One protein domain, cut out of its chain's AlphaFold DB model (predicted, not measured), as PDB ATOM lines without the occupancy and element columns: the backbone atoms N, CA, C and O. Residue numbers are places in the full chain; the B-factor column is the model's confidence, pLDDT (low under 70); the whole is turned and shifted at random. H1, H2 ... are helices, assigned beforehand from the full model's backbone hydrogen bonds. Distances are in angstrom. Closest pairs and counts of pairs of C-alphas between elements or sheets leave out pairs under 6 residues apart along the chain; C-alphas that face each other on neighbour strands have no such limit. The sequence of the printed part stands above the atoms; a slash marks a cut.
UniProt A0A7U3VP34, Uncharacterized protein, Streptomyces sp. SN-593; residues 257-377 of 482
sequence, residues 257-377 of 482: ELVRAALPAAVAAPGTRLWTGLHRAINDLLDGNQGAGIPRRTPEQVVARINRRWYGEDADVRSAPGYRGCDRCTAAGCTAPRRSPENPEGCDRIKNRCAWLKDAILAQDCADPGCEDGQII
ATOM      1  N   GLU A 257     184.260 183.839  97.339       96.44
ATOM      2  CA  GLU A 257     183.202 184.195  98.296       96.44
ATOM      3  C   GLU A 257     182.559 185.567  98.021       96.44
ATOM      4  O   GLU A 257     181.377 185.737  98.308       96.44
ATOM      5  N   LEU A 258     183.273 186.518  97.399       96.94
ATOM      6  CA  LEU A 258     182.679 187.790  96.956       96.94
ATOM      7  C   LEU A 258     181.674 187.532  95.828       96.94
ATOM      8  O   LEU A 258     180.534 187.991  95.895       96.94
ATOM      9  N   VAL A 259     182.061 186.721  94.836       97.38
ATOM     10  CA  VAL A 259     181.153 186.312  93.753       97.38
ATOM     11  C   VAL A 259     179.950 185.544  94.305       97.38
ATOM     12  O   VAL A 259     178.817 185.797  93.903       97.38
ATOM     13  N   ARG A 260     180.175 184.636  95.261       96.75
ATOM     14  CA  ARG A 260     179.124 183.844  95.913       96.75
ATOM     15  C   ARG A 260     178.136 184.703  96.702       96.75
ATOM     16  O   ARG A 260     176.943 184.424  96.643       96.75
ATOM     17  N   ALA A 261     178.610 185.722  97.417       95.88
ATOM     18  CA  ALA A 261     177.765 186.643  98.176       95.88
ATOM     19  C   ALA A 261     176.870 187.510  97.272       95.88
ATOM     20  O   ALA A 261     175.777 187.888  97.683       95.88
ATOM     21  N   ALA A 262     177.312 187.784  96.041       96.50
ATOM     22  CA  ALA A 262     176.578 188.564  95.048       96.50
ATOM     23  C   ALA A 262     175.772 187.714  94.038       96.50
ATOM     24  O   ALA A 262     175.216 188.265  93.088       96.50
ATOM     25  N   LEU A 263     175.683 186.388  94.216       97.31
ATOM     26  CA  LEU A 263     174.790 185.558  93.400       97.31
ATOM     27  C   LEU A 263     173.316 185.902  93.690       97.31
ATOM     28  O   LEU A 263     172.943 186.024  94.859       97.31
ATOM     29  N   PRO A 264     172.441 185.976  92.667       97.00
ATOM     30  CA  PRO A 264     171.015 186.192  92.881       97.00
ATOM     31  C   PRO A 264     170.426 185.120  93.808       97.00
ATOM     32  O   PRO A 264     170.559 183.923  93.543       97.00
ATOM     33  N   ALA A 265     169.721 185.536  94.864       96.00
ATOM     34  CA  ALA A 265     169.199 184.633  95.901       96.00
ATOM     35  C   ALA A 265     168.259 183.534  95.356       96.00
ATOM     36  O   ALA A 265     168.125 182.465  95.949       96.00
ATOM     37  N   ALA A 266     167.642 183.769  94.192       95.44
ATOM     38  CA  ALA A 266     166.859 182.774  93.464       95.44
ATOM     39  C   ALA A 266     167.701 181.580  92.965       95.44
ATOM     40  O   ALA A 266     167.168 180.477  92.845       95.44
ATOM     41  N   VAL A 267     168.985 181.791  92.658       96.69
ATOM     42  CA  VAL A 267     169.940 180.772  92.187       96.69
ATOM     43  C   VAL A 267     170.516 179.996  93.370       96.69
ATOM     44  O   VAL A 267     170.514 178.767  93.354       96.69
ATOM     45  N   ALA A 268     170.987 180.703  94.399       95.75
ATOM     46  CA  ALA A 268     171.526 180.111  95.615       95.75
ATOM     47  C   ALA A 268     171.268 181.027  96.816       95.75
ATOM     48  O   ALA A 268     171.585 182.212  96.772       95.75
ATOM     49  N   ALA A 269     170.739 180.474  97.906       92.75
ATOM     50  CA  ALA A 269     170.602 181.226  99.149       92.75
ATOM     51  C   ALA A 269     171.973 181.375  99.851       92.75
ATOM     52  O   ALA A 269     172.793 180.447  99.772       92.75
ATOM     53  N   PRO A 270     172.233 182.485 100.569       91.62
ATOM     54  CA  PRO A 270     173.469 182.687 101.327       91.62
ATOM     55  C   PRO A 270     173.823 181.496 102.231       91.62
ATOM     56  O   PRO A 270     172.950 180.831 102.786       91.62
ATOM     57  N   GLY A 271     175.115 181.178 102.335       89.31
ATOM     58  CA  GLY A 271     175.616 180.031 103.103       89.31
ATOM     59  C   GLY A 271     175.368 178.649 102.476       89.31
ATOM     60  O   GLY A 271     176.102 177.709 102.786       89.31
ATOM     61  N   THR A 272     174.416 178.488 101.547       93.88
ATOM     62  CA  THR A 272     174.174 177.184 100.901       93.88
ATOM     63  C   THR A 272     175.347 176.757 100.013       93.88
ATOM     64  O   THR A 272     176.122 177.580  99.513       93.88
ATOM     65  N   ARG A 273     175.526 175.440  99.838       94.56
ATOM     66  CA  ARG A 273     176.585 174.892  98.982       94.56
ATOM     67  C   ARG A 273     176.183 175.009  97.512       94.56
ATOM     68  O   ARG A 273     175.208 174.391  97.090       94.56
ATOM     69  N   LEU A 274     176.981 175.733  96.728       95.62
ATOM     70  CA  LEU A 274     176.756 175.892  95.291       95.62
ATOM     71  C   LEU A 274     176.789 174.560  94.532       95.62
ATOM     72  O   LEU A 274     177.584 173.661  94.825       95.62
ATOM     73  N   TRP A 275     175.944 174.466  93.502       96.00
ATOM     74  CA  TRP A 275     175.949 173.342  92.568       96.00
ATOM     75  C   TRP A 275     177.308 173.242  91.861       96.00
ATOM     76  O   TRP A 275     177.868 174.244  91.411       96.00
ATOM     77  N   THR A 276     177.844 172.026  91.753       95.56
ATOM     78  CA  THR A 276     179.257 171.782  91.417       95.56
ATOM     79  C   THR A 276     179.680 172.315  90.050       95.56
ATOM     80  O   THR A 276     180.825 172.738  89.900       95.56
ATOM     81  N   GLY A 277     178.776 172.343  89.065       95.75
ATOM     82  CA  GLY A 277     179.049 172.935  87.755       95.75
ATOM     83  C   GLY A 277     179.162 174.462  87.794       95.75
ATOM     84  O   GLY A 277     180.093 175.003  87.207       95.75
ATOM     85  N   LEU A 278     178.275 175.152  88.520       97.38
ATOM     86  CA  LEU A 278     178.314 176.614  88.682       97.38
ATOM     87  C   LEU A 278     179.512 177.041  89.535       97.38
ATOM     88  O   LEU A 278     180.237 177.955  89.159       97.38
ATOM     89  N   HIS A 279     179.782 176.310  90.622       96.88
ATOM     90  CA  HIS A 279     181.019 176.452  91.387       96.88
ATOM     91  C   HIS A 279     182.236 176.334  90.461       96.88
ATOM     92  O   HIS A 279     183.100 177.204  90.472       96.88
ATOM     93  N   ARG A 280     182.315 175.291  89.620       96.38
ATOM     94  CA  ARG A 280     183.414 175.161  88.653       96.38
ATOM     95  C   ARG A 280     183.482 176.352  87.692       96.38
ATOM     96  O   ARG A 280     184.572 176.875  87.526       96.38
ATOM     97  N   ALA A 281     182.367 176.777  87.100       97.06
ATOM     98  CA  ALA A 281     182.338 177.884  86.145       97.06
ATOM     99  C   ALA A 281     182.878 179.194  86.740       97.06
ATOM    100  O   ALA A 281     183.690 179.857  86.108       97.06
ATOM    101  N   ILE A 282     182.500 179.521  87.979       97.62
ATOM    102  CA  ILE A 282     182.995 180.716  88.677       97.62
ATOM    103  C   ILE A 282     184.514 180.633  88.919       97.62
ATOM    104  O   ILE A 282     185.217 181.604  88.663       97.62
ATOM    105  N   ASN A 283     185.051 179.482  89.346       97.06
ATOM    106  CA  ASN A 283     186.506 179.324  89.523       97.06
ATOM    107  C   ASN A 283     187.255 179.334  88.168       97.06
ATOM    108  O   ASN A 283     188.272 180.009  88.039       97.06
ATOM    109  N   ASP A 284     186.723 178.662  87.135       96.50
ATOM    110  CA  ASP A 284     187.292 178.655  85.774       96.50
ATOM    111  C   ASP A 284     187.293 180.084  85.144       96.50
ATOM    112  O   ASP A 284     188.104 180.344  84.259       96.50
ATOM    113  N   LEU A 285     186.455 181.024  85.626       95.75
ATOM    114  CA  LEU A 285     186.487 182.465  85.291       95.75
ATOM    115  C   LEU A 285     187.484 183.283  86.152       95.75
ATOM    116  O   LEU A 285     188.154 184.172  85.627       95.75
ATOM    117  N   LEU A 286     187.583 183.010  87.461       96.69
ATOM    118  CA  LEU A 286     188.426 183.755  88.423       96.69
ATOM    119  C   LEU A 286     189.928 183.437  88.328       96.69
ATOM    120  O   LEU A 286     190.772 184.310  88.553       96.69
ATOM    121  N   ASP A 287     190.269 182.190  88.002       96.31
ATOM    122  CA  ASP A 287     191.649 181.773  87.721       96.31
ATOM    123  C   ASP A 287     191.973 181.871  86.220       96.31
ATOM    124  O   ASP A 287     193.129 182.077  85.843       96.31
ATOM    125  N   GLY A 288     190.947 181.791  85.366       94.62
ATOM    126  CA  GLY A 288     191.078 181.591  83.925       94.62
ATOM    127  C   GLY A 288     191.290 180.116  83.564       94.62
ATOM    128  O   GLY A 288     191.787 179.311  84.353       94.62
ATOM    129  N   ASN A 289     190.918 179.742  82.343       94.88
ATOM    130  CA  ASN A 289     191.056 178.386  81.822       94.88
ATOM    131  C   ASN A 289     191.387 178.435  80.321       94.88
ATOM    132  O   ASN A 289     190.502 178.358  79.466       94.88
ATOM    133  N   GLN A 290     192.685 178.536  80.016       92.06
ATOM    134  CA  GLN A 290     193.225 178.605  78.651       92.06
ATOM    135  C   GLN A 290     192.754 177.439  77.765       92.06
ATOM    136  O   GLN A 290     192.401 177.653  76.610       92.06
ATOM    137  N   GLY A 291     192.659 176.223  78.318       92.31
ATOM    138  CA  GLY A 291     192.177 175.034  77.600       92.31
ATOM    139  C   GLY A 291     190.682 175.050  77.251       92.31
ATOM    140  O   GLY A 291     190.202 174.124  76.604       92.31
ATOM    141  N   ALA A 292     189.947 176.077  77.682       89.50
ATOM    142  CA  ALA A 292     188.571 176.366  77.285       89.50
ATOM    143  C   ALA A 292     188.415 177.775  76.673       89.50
ATOM    144  O   ALA A 292     187.294 178.248  76.533       89.50
ATOM    145  N   GLY A 293     189.520 178.468  76.363       90.38
ATOM    146  CA  GLY A 293     189.514 179.844  75.851       90.38
ATOM    147  C   GLY A 293     189.127 180.923  76.871       90.38
ATOM    148  O   GLY A 293     189.036 182.086  76.502       90.38
ATOM    149  N   ILE A 294     188.918 180.577  78.147       92.94
ATOM    150  CA  ILE A 294     188.380 181.492  79.165       92.94
ATOM    151  C   ILE A 294     189.518 182.337  79.767       92.94
ATOM    152  O   ILE A 294     190.366 181.775  80.469       92.94
ATOM    153  N   PRO A 295     189.554 183.671  79.582       92.88
ATOM    154  CA  PRO A 295     190.538 184.515  80.246       92.88
ATOM    155  C   PRO A 295     190.180 184.750  81.712       92.88
ATOM    156  O   PRO A 295     189.019 184.665  82.129       92.88
ATOM    157  N   ARG A 296     191.210 185.076  82.488       94.25
ATOM    158  CA  ARG A 296     191.100 185.391  83.908       94.25
ATOM    159  C   ARG A 296     190.384 186.729  84.124       94.25
ATOM    160  O   ARG A 296     190.689 187.700  83.439       94.25
ATOM    161  N   ARG A 297     189.476 186.779  85.099       93.38
ATOM    162  CA  ARG A 297     188.662 187.955  85.452       93.38
ATOM    163  C   ARG A 297     188.805 188.325  86.927       93.38
ATOM    164  O   ARG A 297     189.105 187.465  87.754       93.38
ATOM    165  N   THR A 298     188.548 189.586  87.268       94.81
ATOM    166  CA  THR A 298     188.403 190.001  88.673       94.81
ATOM    167  C   THR A 298     187.048 189.542  89.241       94.81
ATOM    168  O   THR A 298     186.109 189.305  88.470       94.81
ATOM    169  N   PRO A 299     186.892 189.422  90.573       96.69
ATOM    170  CA  PRO A 299     185.610 189.072  91.187       96.69
ATOM    171  C   PRO A 299     184.469 190.010  90.780       96.69
ATOM    172  O   PRO A 299     183.366 189.555  90.491       96.69
ATOM    173  N   GLU A 300     184.749 191.306  90.669       94.38
ATOM    174  CA  GLU A 300     183.791 192.355  90.316       94.38
ATOM    175  C   GLU A 300     183.314 192.199  88.866       94.38
ATOM    176  O   GLU A 300     182.121 192.324  88.590       94.38
ATOM    177  N   GLN A 301     184.219 191.843  87.946       92.00
ATOM    178  CA  GLN A 301     183.874 191.517  86.559       92.00
ATOM    179  C   GLN A 301     182.973 190.276  86.479       92.00
ATOM    180  O   GLN A 301     181.992 190.283  85.735       92.00
ATOM    181  N   VAL A 302     183.254 189.232  87.269       95.06
ATOM    182  CA  VAL A 302     182.415 188.018  87.312       95.06
ATOM    183  C   VAL A 302     181.035 188.315  87.912       95.06
ATOM    184  O   VAL A 302     180.034 187.845  87.372       95.06
ATOM    185  N   VAL A 303     180.943 189.138  88.964       95.69
ATOM    186  CA  VAL A 303     179.660 189.601  89.528       95.69
ATOM    187  C   VAL A 303     178.870 190.434  88.519       95.69
ATOM    188  O   VAL A 303     177.681 190.186  88.314       95.69
ATOM    189  N   ALA A 304     179.517 191.382  87.840       91.62
ATOM    190  CA  ALA A 304     178.872 192.184  86.809       91.62
ATOM    191  C   ALA A 304     178.356 191.302  85.656       91.62
ATOM    192  O   ALA A 304     177.218 191.473  85.224       91.62
ATOM    193  N   ARG A 305     179.136 190.303  85.219       93.44
ATOM    194  CA  ARG A 305     178.738 189.318  84.200       93.44
ATOM    195  C   ARG A 305     177.547 188.460  84.644       93.44
ATOM    196  O   ARG A 305     176.610 188.284  83.870       93.44
ATOM    197  N   ILE A 306     177.545 187.977  85.890       95.69
ATOM    198  CA  ILE A 306     176.412 187.252  86.495       95.69
ATOM    199  C   ILE A 306     175.145 188.108  86.467       95.69
ATOM    200  O   ILE A 306     174.110 187.642  85.995       95.69
ATOM    201  N   ASN A 307     175.228 189.357  86.931       94.44
ATOM    202  CA  ASN A 307     174.068 190.240  87.024       94.44
ATOM    203  C   ASN A 307     173.546 190.654  85.642       94.44
ATOM    204  O   ASN A 307     172.338 190.608  85.423       94.44
ATOM    205  N   ARG A 308     174.428 190.975  84.682       90.69
ATOM    206  CA  ARG A 308     174.019 191.291  83.302       90.69
ATOM    207  C   ARG A 308     173.328 190.108  82.625       90.69
ATOM    208  O   ARG A 308     172.293 190.315  82.008       90.69
ATOM    209  N   ARG A 309     173.824 188.873  82.785       93.94
ATOM    210  CA  ARG A 309     173.151 187.680  82.234       93.94
ATOM    211  C   ARG A 309     171.834 187.388  82.945       93.94
ATOM    212  O   ARG A 309     170.826 187.159  82.292       93.94
ATOM    213  N   TRP A 310     171.816 187.411  84.278       96.19
ATOM    214  CA  TRP A 310     170.624 187.048  85.045       96.19
ATOM    215  C   TRP A 310     169.479 188.060  84.883       96.19
ATOM    216  O   TRP A 310     168.349 187.654  84.633       96.19
ATOM    217  N   TYR A 311     169.751 189.361  84.985       94.88
ATOM    218  CA  TYR A 311     168.710 190.392  84.894       94.88
ATOM    219  C   TYR A 311     168.502 190.924  83.468       94.88
ATOM    220  O   TYR A 311     167.393 191.313  83.133       94.88
ATOM    221  N   GLY A 312     169.528 190.909  82.609       89.06
ATOM    222  CA  GLY A 312     169.420 191.360  81.213       89.06
ATOM    223  C   GLY A 312     168.811 190.336  80.249       89.06
ATOM    224  O   GLY A 312     168.471 190.697  79.128       89.06
ATOM    225  N   GLU A 313     168.651 189.076  80.671       91.69
ATOM    226  CA  GLU A 313     167.882 188.054  79.947       91.69
ATOM    227  C   GLU A 313     166.576 187.657  80.678       91.69
ATOM    228  O   GLU A 313     166.066 186.558  80.443       91.69
ATOM    229  N   ASP A 314     166.057 188.486  81.596       94.81
ATOM    230  CA  ASP A 314     164.841 188.236  82.402       94.81
ATOM    231  C   ASP A 314     164.829 186.864  83.122       94.81
ATOM    232  O   ASP A 314     163.807 186.171  83.200       94.81
ATOM    233  N   ALA A 315     165.983 186.390  83.606       95.31
ATOM    234  CA  ALA A 315     166.140 185.015  84.089       95.31
ATOM    235  C   ALA A 315     165.442 184.746  85.437       95.31
ATOM    236  O   ALA A 315     165.105 183.598  85.756       95.31
ATOM    237  N   ASP A 316     165.175 185.784  86.225       96.69
ATOM    238  CA  ASP A 316     164.297 185.724  87.392       96.69
ATOM    239  C   ASP A 316     162.840 185.471  86.976       96.69
ATOM    240  O   ASP A 316     162.253 184.482  87.427       96.69
ATOM    241  N   VAL A 317     162.299 186.264  86.045       95.81
ATOM    242  CA  VAL A 317     160.948 186.095  85.479       95.81
ATOM    243  C   VAL A 317     160.811 184.720  84.819       95.81
ATOM    244  O   VAL A 317     159.915 183.945  85.159       95.81
ATOM    245  N   ARG A 318     161.755 184.352  83.946       94.56
ATOM    246  CA  ARG A 318     161.777 183.070  83.216       94.56
ATOM    247  C   ARG A 318     161.993 181.847  84.107       94.56
ATOM    248  O   ARG A 318     161.743 180.721  83.668       94.56
ATOM    249  N   SER A 319     162.465 182.035  85.342       94.69
ATOM    250  CA  SER A 319     162.596 180.974  86.349       94.69
ATOM    251  C   SER A 319     161.534 181.036  87.454       94.69
ATOM    252  O   SER A 319     161.622 180.284  88.432       94.69
ATOM    253  N   ALA A 320     160.509 181.884  87.319       94.25
ATOM    254  CA  ALA A 320     159.372 181.915  88.230       94.25
ATOM    255  C   ALA A 320     158.490 180.647  88.086       94.25
ATOM    256  O   ALA A 320     158.333 180.114  86.981       94.25
ATOM    257  N   PRO A 321     157.857 180.144  89.168       90.44
ATOM    258  CA  PRO A 321     157.031 178.930  89.104       90.44
ATOM    259  C   PRO A 321     155.829 179.018  88.149       90.44
ATOM    260  O   PRO A 321     155.461 178.009  87.548       90.44
ATOM    261  N   GLY A 322     155.240 180.208  87.988       89.06
ATOM    262  CA  GLY A 322     154.097 180.454  87.099       89.06
ATOM    263  C   GLY A 322     154.458 180.751  85.638       89.06
ATOM    264  O   GLY A 322     153.566 180.801  84.795       89.06
ATOM    265  N   TYR A 323     155.741 180.940  85.316       91.81
ATOM    266  CA  TYR A 323     156.167 181.283  83.961       91.81
ATOM    267  C   TYR A 323     155.965 180.099  83.004       91.81
ATOM    268  O   TYR A 323     156.435 178.992  83.278       91.81
ATOM    269  N   ARG A 324     155.265 180.317  81.881       88.56
ATOM    270  CA  ARG A 324     155.054 179.282  80.851       88.56
ATOM    271  C   ARG A 324     156.282 179.146  79.947       88.56
ATOM    272  O   ARG A 324     156.958 178.125  80.030       88.56
ATOM    273  N   GLY A 325     156.578 180.160  79.135       88.38
ATOM    274  CA  GLY A 325     157.731 180.218  78.217       88.38
ATOM    275  C   GLY A 325     157.495 179.683  76.795       88.38
ATOM    276  O   GLY A 325     158.228 180.023  75.880       88.38
ATOM    277  N   CYS A 326     156.457 178.873  76.586       90.31
ATOM    278  CA  CYS A 326     155.736 178.705  75.315       90.31
ATOM    279  C   CYS A 326     154.397 177.998  75.593       90.31
ATOM    280  O   CYS A 326     154.163 177.508  76.706       90.31
ATOM    281  N   ASP A 327     153.512 177.915  74.601       86.81
ATOM    282  CA  ASP A 327     152.148 177.384  74.775       86.81
ATOM    283  C   ASP A 327     152.120 175.910  75.203       86.81
ATOM    284  O   ASP A 327     151.223 175.468  75.924       86.81
ATOM    285  N   ARG A 328     153.161 175.152  74.828       84.56
ATOM    286  CA  ARG A 328     153.353 173.737  75.188       84.56
ATOM    287  C   ARG A 328     153.905 173.547  76.612       84.56
ATOM    288  O   ARG A 328     154.131 172.410  77.031       84.56
ATOM    289  N   CYS A 329     154.192 174.616  77.359       86.94
ATOM    290  CA  CYS A 329     154.802 174.542  78.688       86.94
ATOM    291  C   CYS A 329     153.722 174.525  79.789       86.94
ATOM    292  O   CYS A 329     153.079 175.531  80.082       86.94
ATOM    293  N   THR A 330     153.533 173.361  80.417       82.94
ATOM    294  CA  THR A 330     152.511 173.114  81.453       82.94
ATOM    295  C   THR A 330     153.046 173.340  82.876       82.94
ATOM    296  O   THR A 330     154.243 173.558  83.082       82.94
ATOM    297  N   ALA A 331     152.177 173.217  83.887       74.19
ATOM    298  CA  ALA A 331     152.586 173.188  85.297       74.19
ATOM    299  C   ALA A 331     153.525 172.006  85.625       74.19
ATOM    300  O   ALA A 331     154.468 172.174  86.392       74.19
ATOM    301  N   ALA A 332     153.338 170.848  84.977       78.06
ATOM    302  CA  ALA A 332     154.241 169.694  85.072       78.06
ATOM    303  C   ALA A 332     155.552 169.874  84.268       78.06
ATOM    304  O   ALA A 332     156.424 169.005  84.279       78.06
ATOM    305  N   GLY A 333     155.707 171.003  83.568       79.81
ATOM    306  CA  GLY A 333     156.859 171.351  82.742       79.81
ATOM    307  C   GLY A 333     156.565 171.319  81.239       79.81
ATOM    308  O   GLY A 333     155.420 171.228  80.796       79.81
ATOM    309  N   CYS A 334     157.632 171.413  80.443       85.06
ATOM    310  CA  CYS A 334     157.585 171.329  78.983       85.06
ATOM    311  C   CYS A 334     158.542 170.261  78.446       85.06
ATOM    312  O   CYS A 334     159.622 170.063  79.014       85.06
ATOM    313  N   THR A 335     158.170 169.634  77.334       85.12
ATOM    314  CA  THR A 335     158.988 168.694  76.552       85.12
ATOM    315  C   THR A 335     159.647 169.322  75.319       85.12
ATOM    316  O   THR A 335     160.511 168.682  74.728       85.12
ATOM    317  N   ALA A 336     159.283 170.553  74.937       86.88
ATOM    318  CA  ALA A 336     159.953 171.278  73.859       86.88
ATOM    319  C   ALA A 336     161.447 171.499  74.189       86.88
ATOM    320  O   ALA A 336     161.795 171.607  75.375       86.88
ATOM    321  N   PRO A 337     162.334 171.589  73.178       87.88
ATOM    322  CA  PRO A 337     163.735 171.902  73.419       87.88
ATOM    323  C   PRO A 337     163.878 173.331  73.968       87.88
ATOM    324  O   PRO A 337     162.962 174.152  73.857       87.88
ATOM    325  N   ARG A 338     165.032 173.631  74.578       85.88
ATOM    326  CA  ARG A 338     165.373 174.991  75.028       85.88
ATOM    327  C   ARG A 338     165.375 175.935  73.821       85.88
ATOM    328  O   ARG A 338     165.808 175.534  72.744       85.88
ATOM    329  N   ARG A 339     164.932 177.180  74.008       86.69
ATOM    330  CA  ARG A 339     165.078 178.237  72.994       86.69
ATOM    331  C   ARG A 339     166.559 178.534  72.722       86.69
ATOM    332  O   ARG A 339     167.307 178.805  73.665       86.69
ATOM    333  N   SER A 340     166.965 178.466  71.460       82.56
ATOM    334  CA  SER A 340     168.334 178.702  70.973       82.56
ATOM    335  C   SER A 340     168.291 179.200  69.515       82.56
ATOM    336  O   SER A 340     167.201 179.202  68.938       82.56
ATOM    337  N   PRO A 341     169.410 179.636  68.902       79.00
ATOM    338  CA  PRO A 341     169.416 180.073  67.501       79.00
ATOM    339  C   PRO A 341     168.899 178.999  66.530       79.00
ATOM    340  O   PRO A 341     168.154 179.303  65.610       79.00
ATOM    341  N   GLU A 342     169.217 177.731  66.797       82.19
ATOM    342  CA  GLU A 342     168.812 176.560  66.007       82.19
ATOM    343  C   GLU A 342     167.371 176.098  66.316       82.19
ATOM    344  O   GLU A 342     166.863 175.159  65.705       82.19
ATOM    345  N   ASN A 343     166.721 176.709  67.311       85.56
ATOM    346  CA  ASN A 343     165.375 176.375  67.772       85.56
ATOM    347  C   ASN A 343     164.679 177.624  68.367       85.56
ATOM    348  O   ASN A 343     164.500 177.725  69.593       85.56
ATOM    349  N   PRO A 344     164.284 178.600  67.525       85.38
ATOM    350  CA  PRO A 344     163.711 179.870  67.977       85.38
ATOM    351  C   PRO A 344     162.334 179.717  68.651       85.38
ATOM    352  O   PRO A 344     161.966 180.578  69.451       85.38
ATOM    353  N   GLU A 345     161.616 178.614  68.395       86.88
ATOM    354  CA  GLU A 345     160.326 178.249  69.016       86.88
ATOM    355  C   GLU A 345     160.452 177.485  70.355       86.88
ATOM    356  O   GLU A 345     159.454 177.042  70.934       86.88
ATOM    357  N   GLY A 346     161.672 177.257  70.853       90.44
ATOM    358  CA  GLY A 346     161.878 176.494  72.086       90.44
ATOM    359  C   GLY A 346     161.243 177.127  73.328       90.44
ATOM    360  O   GLY A 346     161.104 178.344  73.420       90.44
ATOM    361  N   CYS A 347     160.927 176.308  74.339       92.94
ATOM    362  CA  CYS A 347     160.509 176.831  75.644       92.94
ATOM    363  C   CYS A 347     161.730 177.512  76.290       92.94
ATOM    364  O   CYS A 347     162.757 176.871  76.541       92.94
ATOM    365  N   ASP A 348     161.644 178.814  76.545       93.12
ATOM    366  CA  ASP A 348     162.722 179.634  77.121       93.12
ATOM    367  C   ASP A 348     162.760 179.619  78.663       93.12
ATOM    368  O   ASP A 348     163.699 180.158  79.264       93.12
ATOM    369  N   ARG A 349     161.774 178.953  79.283       94.38
ATOM    370  CA  ARG A 349     161.612 178.739  80.727       94.38
ATOM    371  C   ARG A 349     162.822 178.054  81.365       94.38
ATOM    372  O   ARG A 349     163.209 176.935  81.020       94.38
ATOM    373  N   ILE A 350     163.335 178.670  82.423       94.06
ATOM    374  CA  ILE A 350     164.535 178.231  83.134       94.06
ATOM    375  C   ILE A 350     164.157 177.235  84.240       94.06
ATOM    376  O   ILE A 350     163.819 177.606  85.364       94.06
ATOM    377  N   LYS A 351     164.233 175.936  83.922       91.38
ATOM    378  CA  LYS A 351     163.944 174.835  84.870       91.38
ATOM    379  C   LYS A 351     164.995 174.672  85.977       91.38
ATOM    380  O   LYS A 351     164.657 174.280  87.087       91.38
ATOM    381  N   ASN A 352     166.272 174.910  85.671       94.06
ATOM    382  CA  ASN A 352     167.386 174.761  86.611       94.06
ATOM    383  C   ASN A 352     168.266 176.013  86.546       94.06
ATOM    384  O   ASN A 352     169.072 176.167  85.629       94.06
ATOM    385  N   ARG A 353     168.090 176.890  87.536       96.12
ATOM    386  CA  ARG A 353     168.743 178.202  87.629       96.12
ATOM    387  C   ARG A 353     170.271 178.095  87.672       96.12
ATOM    388  O   ARG A 353     170.952 178.815  86.955       96.12
ATOM    389  N   CYS A 354     170.804 177.147  88.446       97.06
ATOM    390  CA  CYS A 354     172.247 176.928  88.583       97.06
ATOM    391  C   CYS A 354     172.900 176.401  87.301       97.06
ATOM    392  O   CYS A 354     174.005 176.821  86.966       97.06
ATOM    393  N   ALA A 355     172.238 175.478  86.596       95.88
ATOM    394  CA  ALA A 355     172.734 174.961  85.321       95.88
ATOM    395  C   ALA A 355     172.666 176.034  84.228       95.88
ATOM    396  O   ALA A 355     173.659 176.269  83.545       95.88
ATOM    397  N   TRP A 356     171.535 176.743  84.135       95.62
ATOM    398  CA  TRP A 356     171.355 177.839  83.187       95.62
ATOM    399  C   TRP A 356     172.387 178.952  83.390       95.62
ATOM    400  O   TRP A 356     173.052 179.322  82.427       95.62
ATOM    401  N   LEU A 357     172.594 179.425  84.629       97.06
ATOM    402  CA  LEU A 357     173.563 180.490  84.902       97.06
ATOM    403  C   LEU A 357     174.992 180.026  84.592       97.06
ATOM    404  O   LEU A 357     175.761 180.785  84.016       97.06
ATOM    405  N   LYS A 358     175.330 178.768  84.908       96.81
ATOM    406  CA  LYS A 358     176.618 178.151  84.552       96.81
ATOM    407  C   LYS A 358     176.867 178.146  83.040       96.81
ATOM    408  O   LYS A 358     178.014 178.285  82.635       96.81
ATOM    409  N   ASP A 359     175.837 177.954  82.220       95.06
ATOM    410  CA  ASP A 359     175.970 178.037  80.762       95.06
ATOM    411  C   ASP A 359     176.067 179.505  80.310       95.06
ATOM    412  O   ASP A 359     176.969 179.852  79.553       95.06
ATOM    413  N   ALA A 360     175.201 180.380  80.833       94.19
ATOM    414  CA  ALA A 360     175.104 181.788  80.437       94.19
ATOM    415  C   ALA A 360     176.353 182.626  80.776       94.19
ATOM    416  O   ALA A 360     176.732 183.490  79.994       94.19
ATOM    417  N   ILE A 361     177.032 182.372  81.904       95.56
ATOM    418  CA  ILE A 361     178.275 183.096  82.245       95.56
ATOM    419  C   ILE A 361     179.504 182.594  81.476       95.56
ATOM    420  O   ILE A 361     180.503 183.311  81.415       95.56
ATOM    421  N   LEU A 362     179.443 181.383  80.907       94.31
ATOM    422  CA  LEU A 362     180.528 180.784  80.120       94.31
ATOM    423  C   LEU A 362     180.376 181.007  78.611       94.31
ATOM    424  O   LEU A 362     181.383 181.013  77.911       94.31
ATOM    425  N   ALA A 363     179.153 181.202  78.109       91.44
ATOM    426  CA  ALA A 363     178.930 181.658  76.742       91.44
ATOM    427  C   ALA A 363     179.641 183.004  76.521       91.44
ATOM    428  O   ALA A 363     179.511 183.908  77.349       91.44
ATOM    429  N   GLN A 364     180.407 183.137  75.436       85.19
ATOM    430  CA  GLN A 364     181.014 184.404  75.027       85.19
ATOM    431  C   GLN A 364     180.379 184.874  73.721       85.19
ATOM    432  O   GLN A 364     180.563 184.260  72.675       85.19
ATOM    433  N   ASP A 365     179.653 185.988  73.785       76.75
ATOM    434  CA  ASP A 365     178.970 186.569  72.623       76.75
ATOM    435  C   ASP A 365     179.932 187.321  71.687       76.75
ATOM    436  O   ASP A 365     179.503 187.862  70.670       76.75
ATOM    437  N   CYS A 366     181.220 187.423  72.025       85.31
ATOM    438  CA  CYS A 366     182.252 188.069  71.220       85.31
ATOM    439  C   CYS A 366     183.390 187.087  70.926       85.31
ATOM    440  O   CYS A 366     183.751 186.286  71.787       85.31
ATOM    441  N   ALA A 367     183.957 187.180  69.719       85.00
ATOM    442  CA  ALA A 367     185.126 186.405  69.315       85.00
ATOM    443  C   ALA A 367     186.417 186.866  70.018       85.00
ATOM    444  O   ALA A 367     187.334 186.067  70.183       85.00
ATOM    445  N   ASP A 368     186.477 188.126  70.469       84.31
ATOM    446  CA  ASP A 368     187.482 188.580  71.431       84.31
ATOM    447  C   ASP A 368     187.134 188.011  72.822       84.31
ATOM    448  O   ASP A 368     186.135 188.429  73.423       84.31
ATOM    449  N   PRO A 369     187.938 187.082  73.375       80.94
ATOM    450  CA  PRO A 369     187.658 186.495  74.678       80.94
ATOM    451  C   PRO A 369     187.788 187.517  75.818       80.94
ATOM    452  O   PRO A 369     187.187 187.319  76.878       80.94
ATOM    453  N   GLY A 370     188.546 188.602  75.612       82.88
ATOM    454  CA  GLY A 370     188.701 189.721  76.538       82.88
ATOM    455  C   GLY A 370     187.520 190.695  76.547       82.88
ATOM    456  O   GLY A 370     187.495 191.585  77.395       82.88
ATOM    457  N   CYS A 371     186.533 190.533  75.662       86.75
ATOM    458  CA  CYS A 371     185.361 191.396  75.601       86.75
ATOM    459  C   CYS A 371     184.261 190.963  76.590       86.75
ATOM    460  O   CYS A 371     183.636 189.905  76.475       86.75
ATOM    461  N   GLU A 372     183.978 191.842  77.545       81.75
ATOM    462  CA  GLU A 372     182.850 191.789  78.466       81.75
ATOM    463  C   GLU A 372     181.715 192.682  77.954       81.75
ATOM    464  O   GLU A 372     181.639 193.868  78.267       81.75
ATOM    465  N   ASP A 373     180.830 192.089  77.147       72.31
ATOM    466  CA  ASP A 373     179.561 192.672  76.682       72.31
ATOM    467  C   ASP A 373     179.698 194.082  76.052       72.31
ATOM    468  O   ASP A 373     178.794 194.912  76.134       72.31
ATOM    469  N   GLY A 374     180.839 194.349  75.402       81.44
ATOM    470  CA  GLY A 374     181.146 195.614  74.723       81.44
ATOM    471  C   GLY A 374     182.318 196.410  75.302       81.44
ATOM    472  O   GLY A 374     182.734 197.378  74.671       81.44
ATOM    473  N   GLN A 375     182.891 196.007  76.439       84.62
ATOM    474  CA  GLN A 375     184.111 196.599  77.009       84.62
ATOM    475  C   GLN A 375     185.245 195.571  77.059       84.62
ATOM    476  O   GLN A 375     185.004 194.413  77.387       84.62
ATOM    477  N   ILE A 376     186.480 195.973  76.759       87.06
ATOM    478  CA  ILE A 376     187.639 195.065  76.810       87.06
ATOM    479  C   ILE A 376     188.213 195.037  78.237       87.06
ATOM    480  O   ILE A 376     188.323 196.073  78.899       87.06
ATOM    481  N   ILE A 377     188.604 193.854  78.727       79.94
ATOM    482  CA  ILE A 377     189.333 193.680  79.993       79.94
ATOM    483  C   ILE A 377     190.692 194.395  79.886       79.94
ATOM    484  O   ILE A 377     191.645 193.880  79.308       79.94
TER     485      ILE A 377
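This is residues 257 to 377 of the 482 residues of an uncharacterized protein of Streptomyces sp. SN-593 (UniProt A0A7U3VP34). With little regular structure, this is a small cluster of crossed helices, H2, H3 and H5, with short H1 on one end of H3, and long loops round it. The loop of residues 319 to 352 makes one end of the longest axis. Of 121 printed residues, 42 lie in five named helices, H1 to H5 in order; the class is all helix, with no named strand. It is compact, radius of gyration of the C-alphas 15.1 A, spanning 41 by 35 by 23 A.

H1, residues 257 to 261, begins at C-alpha (183.202, 184.195, 98.296). H2 is 276 to 286, H3 299 to 312, 19.2 A long, H4 315 to 318, and H5 353 to 360, ending at C-alpha (175.104, 181.788, 80.437).

The hub H3 touches H1 (C-alphas Val 259 and Val 303 closest, 5.6 A), H2 (Leu 286, Pro 299, 6.6 A) and H5 (Arg 309, Ala 360, 6.5 A; about perpendicular, 75 degrees). Every O i to N i+4 pair is within hydrogen-bond range in H1, H2, H3 and H5; H4 is too short.

The printed part has no cut. Only the H3 to H4 link is tight; the others are long. No printed residue is under 70.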